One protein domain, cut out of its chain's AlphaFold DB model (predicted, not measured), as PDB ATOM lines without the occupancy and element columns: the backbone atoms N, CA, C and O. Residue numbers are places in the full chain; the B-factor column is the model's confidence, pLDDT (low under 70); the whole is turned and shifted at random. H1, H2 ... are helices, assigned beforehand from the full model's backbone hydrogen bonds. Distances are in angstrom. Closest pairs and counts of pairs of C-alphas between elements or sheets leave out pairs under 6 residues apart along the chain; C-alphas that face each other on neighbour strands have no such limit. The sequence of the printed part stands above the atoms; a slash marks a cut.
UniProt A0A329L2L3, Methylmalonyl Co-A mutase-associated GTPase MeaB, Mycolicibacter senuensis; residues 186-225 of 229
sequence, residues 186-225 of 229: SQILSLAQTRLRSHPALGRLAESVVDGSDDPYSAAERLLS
ATOM      1  N   SER A 186      15.886 110.297  54.480       66.62
ATOM      2  CA  SER A 186      16.879 109.424  53.836       66.62
ATOM      3  C   SER A 186      17.076 108.120  54.610       66.62
ATOM      4  O   SER A 186      17.059 107.050  54.010       66.62
ATOM      5  N   GLN A 187      17.166 108.183  55.942       67.25
ATOM      6  CA  GLN A 187      17.280 106.991  56.790       67.25
ATOM      7  C   GLN A 187      16.064 106.065  56.659       67.25
ATOM      8  O   GLN A 187      16.229 104.860  56.481       67.25
ATOM      9  N   ILE A 188      14.845 106.611  56.710       71.38
ATOM     10  CA  ILE A 188      13.610 105.827  56.561       71.38
ATOM     11  C   ILE A 188      13.568 105.137  55.195       71.38
ATOM     12  O   ILE A 188      13.287 103.943  55.128       71.38
ATOM     13  N   LEU A 189      13.859 105.867  54.115       70.62
ATOM     14  CA  LEU A 189      13.839 105.318  52.758       70.62
ATOM     15  C   LEU A 189      14.888 104.217  52.570       70.62
ATOM     16  O   LEU A 189      14.569 103.175  52.002       70.62
ATOM     17  N   SER A 190      16.099 104.411  53.094       66.62
ATOM     18  CA  SER A 190      17.174 103.416  53.048       66.62
ATOM     19  C   SER A 190      16.791 102.116  53.772       66.62
ATOM     20  O   SER A 190      16.893 101.014  53.219       66.62
ATOM     21  N   LEU A 191      16.232 102.235  54.983       70.38
ATOM     22  CA  LEU A 191      15.742 101.090  55.758       70.38
ATOM     23  C   LEU A 191      14.572 100.383  55.063       70.38
ATOM     24  O   LEU A 191      14.534  99.152  55.017       70.38
ATOM     25  N   ALA A 192      13.629 101.139  54.495       76.25
ATOM     26  CA  ALA A 192      12.499 100.582  53.758       76.25
ATOM     27  C   ALA A 192      12.963  99.804  52.517       76.25
ATOM     28  O   ALA A 192      12.563  98.656  52.329       76.25
ATOM     29  N   GLN A 193      13.862 100.375  51.710       73.38
ATOM     30  CA  GLN A 193      14.442  99.690  50.551       73.38
ATOM     31  C   GLN A 193      15.171  98.404  50.945       73.38
ATOM     32  O   GLN A 193      15.056  97.395  50.247       73.38
ATOM     33  N   THR A 194      15.898  98.423  52.063       68.25
ATOM     34  CA  THR A 194      16.579  97.238  52.597       68.25
ATOM     35  C   THR A 194      15.577  96.128  52.904       68.25
ATOM     36  O   THR A 194      15.732  95.013  52.406       68.25
ATOM     37  N   ARG A 195      14.499  96.442  53.636       77.69
ATOM     38  CA  ARG A 195      13.440  95.470  53.954       77.69
ATOM     39  C   ARG A 195      12.771  94.907  52.705       77.69
ATOM     40  O   ARG A 195      12.590  93.695  52.617       77.69
ATOM     41  N   LEU A 196      12.465  95.761  51.726       83.62
ATOM     42  CA  LEU A 196      11.825  95.358  50.470       83.62
ATOM     43  C   LEU A 196      12.692  94.396  49.650       83.62
ATOM     44  O   LEU A 196      12.169  93.465  49.048       83.62
ATOM     45  N   ARG A 197      14.019  94.564  49.657       76.94
ATOM     46  CA  ARG A 197      14.949  93.646  48.972       76.94
ATOM     47  C   ARG A 197      14.989  92.259  49.593       76.94
ATOM     48  O   ARG A 197      15.110  91.275  48.871       76.94
ATOM     49  N   SER A 198      14.913  92.186  50.918       79.38
ATOM     50  CA  SER A 198      14.862  90.923  51.659       79.38
ATOM     51  C   SER A 198      13.451  90.343  51.770       79.38
ATOM     52  O   SER A 198      13.264  89.330  52.441       79.38
ATOM     53  N   HIS A 199      12.453  90.986  51.163       87.69
ATOM     54  CA  HIS A 199      11.059  90.614  51.338       87.69
ATOM     55  C   HIS A 199      10.778  89.232  50.715       87.69
ATOM     56  O   HIS A 199      11.035  89.047  49.521       87.69
ATOM     57  N   PRO A 200      10.198  88.263  51.453       88.94
ATOM     58  CA  PRO A 200      10.000  86.892  50.965       88.94
ATOM     59  C   PRO A 200       9.182  86.797  49.670       88.94
ATOM     60  O   PRO A 200       9.426  85.934  48.828       88.94
ATOM     61  N   ALA A 201       8.210  87.697  49.488       92.06
ATOM     62  CA  ALA A 201       7.370  87.741  48.290       92.06
ATOM     63  C   ALA A 201       8.080  88.263  47.025       92.06
ATOM     64  O   ALA A 201       7.577  88.022  45.930       92.06
ATOM     65  N   LEU A 202       9.232  88.940  47.144       91.94
ATOM     66  CA  LEU A 202       9.886  89.607  46.012       91.94
ATOM     67  C   LEU A 202      10.229  88.631  44.878       91.94
ATOM     68  O   LEU A 202      10.006  88.953  43.716       91.94
ATOM     69  N   GLY A 203      10.721  87.433  45.212       92.31
ATOM     70  CA  GLY A 203      11.053  86.406  44.219       92.31
ATOM     71  C   GLY A 203       9.834  85.952  43.413       92.31
ATOM     72  O   GLY A 203       9.845  86.033  42.189       92.31
ATOM     73  N   ARG A 204       8.746  85.573  44.100       94.62
ATOM     74  CA  ARG A 204       7.500  85.132  43.444       94.62
ATOM     75  C   ARG A 204       6.852  86.233  42.601       94.62
ATOM     76  O   ARG A 204       6.301  85.946  41.547       94.62
ATOM     77  N   LEU A 205       6.903  87.486  43.058       95.06
ATOM     78  CA  LEU A 205       6.358  88.625  42.310       95.06
ATOM     79  C   LEU A 205       7.199  88.956  41.068       95.06
ATOM     80  O   LEU A 205       6.661  89.351  40.038       95.06
ATOM     81  N   ALA A 206       8.520  88.769  41.136       95.81
ATOM     82  CA  ALA A 206       9.377  88.896  39.962       95.81
ATOM     83  C   ALA A 206       9.074  87.801  38.924       95.81
ATOM     84  O   ALA A 206       8.981  88.104  37.735       95.81
ATOM     85  N   GLU A 207       8.860  86.557  39.367       96.69
ATOM     86  CA  GLU A 207       8.432  85.448  38.501       96.69
ATOM     87  C   GLU A 207       7.102  85.766  37.803       96.69
ATOM     88  O   GLU A 207       7.027  85.671  36.581       96.69
ATOM     89  N   SER A 208       6.089  86.269  38.523       96.38
ATOM     90  CA  SER A 208       4.787  86.586  37.914       96.38
ATOM     91  C   SER A 208       4.856  87.653  36.818       96.38
ATOM     92  O   SER A 208       4.074  87.589  35.866       96.38
ATOM     93  N   VAL A 209       5.788  88.609  36.934       97.38
ATOM     94  CA  VAL A 209       6.054  89.630  35.905       97.38
ATOM     95  C   VAL A 209       6.749  89.018  34.689       97.38
ATOM     96  O   VAL A 209       6.368  89.310  33.557       97.38
ATOM     97  N   VAL A 210       7.753  88.161  34.901       97.31
ATOM     98  CA  VAL A 210       8.459  87.463  33.810       97.31
ATOM     99  C   VAL A 210       7.508  86.540  33.047       97.31
ATOM    100  O   VAL A 210       7.553  86.499  31.817       97.31
ATOM    101  N   ASP A 211       6.605  85.872  33.760       97.06
ATOM    102  CA  ASP A 211       5.595  84.978  33.190       97.06
ATOM    103  C   ASP A 211       4.424  85.735  32.530       97.06
ATOM    104  O   ASP A 211       3.551  85.122  31.914       97.06
ATOM    105  N   GLY A 212       4.382  87.070  32.642       95.12
ATOM    106  CA  GLY A 212       3.352  87.928  32.043       95.12
ATOM    107  C   GLY A 212       1.980  87.853  32.721       95.12
ATOM    108  O   GLY A 212       1.004  88.388  32.197       95.12
ATOM    109  N   SER A 213       1.894  87.196  33.879       95.44
ATOM    110  CA  SER A 213       0.678  87.117  34.700       95.44
ATOM    111  C   SER A 213       0.439  88.367  35.555       95.44
ATOM    112  O   SER A 213      -0.629  88.514  36.147       95.44
ATOM    113  N   ASP A 214       1.429  89.260  35.610       95.25
ATOM    114  CA  ASP A 214       1.394  90.509  36.354       95.25
ATOM    115  C   ASP A 214       2.245  91.590  35.677       95.25
ATOM    116  O   ASP A 214       3.109  91.289  34.851       95.25
ATOM    117  N   ASP A 215       2.038  92.849  36.056       96.06
ATOM    118  CA  ASP A 215       2.876  93.969  35.626       96.06
ATOM    119  C   ASP A 215       3.736  94.515  36.788       96.06
ATOM    120  O   ASP A 215       3.371  94.357  37.957       96.06
ATOM    121  N   PRO A 216       4.881  95.171  36.507       94.81
ATOM    122  CA  PRO A 216       5.775  95.666  37.554       94.81
ATOM    123  C   PRO A 216       5.131  96.631  38.560       94.81
ATOM    124  O   PRO A 216       5.582  96.689  39.703       94.81
ATOM    125  N   TYR A 217       4.110  97.400  38.163       95.19
ATOM    126  CA  TYR A 217       3.450  98.366  39.044       95.19
ATOM    127  C   TYR A 217       2.521  97.646  40.019       95.19
ATOM    128  O   TYR A 217       2.641  97.835  41.229       95.19
ATOM    129  N   SER A 218       1.671  96.756  39.506       94.81
ATOM    130  CA  SER A 218       0.794  95.912  40.323       94.81
ATOM    131  C   SER A 218       1.589  95.015  41.279       94.81
ATOM    132  O   SER A 218       1.250  94.902  42.461       94.81
ATOM    133  N   ALA A 219       2.694  94.429  40.810       93.69
ATOM    134  CA  ALA A 219       3.597  93.634  41.639       93.69
ATOM    135  C   ALA A 219       4.230  94.469  42.769       93.69
ATOM    136  O   ALA A 219       4.330  93.998  43.903       93.69
ATOM    137  N   ALA A 220       4.619  95.719  42.494       93.44
ATOM    138  CA  ALA A 220       5.174  96.623  43.499       93.44
ATOM    139  C   ALA A 220       4.138  97.039  44.557       93.44
ATOM    140  O   ALA A 220       4.466  97.053  45.744       93.44
ATOM    141  N   GLU A 221       2.892  97.329  44.169       93.75
ATOM    142  CA  GLU A 221       1.817  97.621  45.130       93.75
ATOM    143  C   GLU A 221       1.553  96.432  46.057       93.75
ATOM    144  O   GLU A 221       1.436  96.607  47.271       93.75
ATOM    145  N   ARG A 222       1.540  95.207  45.517       92.25
ATOM    146  CA  ARG A 222       1.409  93.995  46.338       92.25
ATOM    147  C   ARG A 222       2.601  93.808  47.265       92.25
ATOM    148  O   ARG A 222       2.396  93.472  48.425       92.25
ATOM    149  N   LEU A 223       3.823  94.055  46.796       91.31
ATOM    150  CA  LEU A 223       5.023  93.982  47.636       91.31
ATOM    151  C   LEU A 223       4.959  94.953  48.828       91.31
ATOM    152  O   LEU A 223       5.488  94.647  49.889       91.31
ATOM    153  N   LEU A 224       4.318  96.112  48.652       91.31
ATOM    154  CA  LEU A 224       4.117  97.118  49.700       91.31
ATOM    155  C   LEU A 224       2.887  96.843  50.585       91.31
ATOM    156  O   LEU A 224       2.709  97.525  51.594       91.31
ATOM    157  N   SER A 225       2.032  95.888  50.210       87.94
ATOM    158  CA  SER A 225       0.811  95.564  50.947       87.94
ATOM    159  C   SER A 225       1.128  94.799  52.240       87.94
ATOM    160  O   SER A 225       1.887  93.827  52.196       87.94
TER     161      SER A 225
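This is residues 186 to 225 of the 229 residues of the protein "Methylmalonyl Co-A mutase-associated GTPase MeaB" of Mycolicibacter senuensis (UniProt A0A329L2L3). A helical hairpin of H2 and H3, side by side, makes the body, and H1 points away from one end of it as an arm, its residues 186 to 191 sticking out free. The printed part has 40 residues with three named helices, H1, H2, H3, and no named strand: all helix. It is only just loose, close to compact, with a radius of gyration of the C-alphas of 11.0 A and spans of 34 by 16 by 14 A.

Find C-alpha 186 at (16.879, 109.424, 53.836); from there H1, residues 186 to 197, runs 16.6 A. After a tight link, H2 takes residues 201 to 210, 14.5 A. After another tight link, H3, residues 216 to 224, runs 12.3 A to C-alpha 224 at (4.117, 97.118, 49.700).

Look at the C-alphas of Leu 205 and Ala 219, 5.8 A apart, the closest of H2 and H3, which touch as a helical hairpin, at a shallow tilt of 12 degrees, opposite ways. H1 is close to H3 but not clearly touching, about perpendicular at 76 degrees; their closest C-alphas, of Leu 196 and Leu 223, are 7.5 A apart. In H1, H2 and H3 every O i to N i+4 pair is within hydrogen-bond range.

The C-alphas of Gln 187 and Asp 211 are the two farthest apart, 34.3 A. The printed part has no cut. In this model, pLDDT is under 70 at residues 186 to 187, 190 and 194.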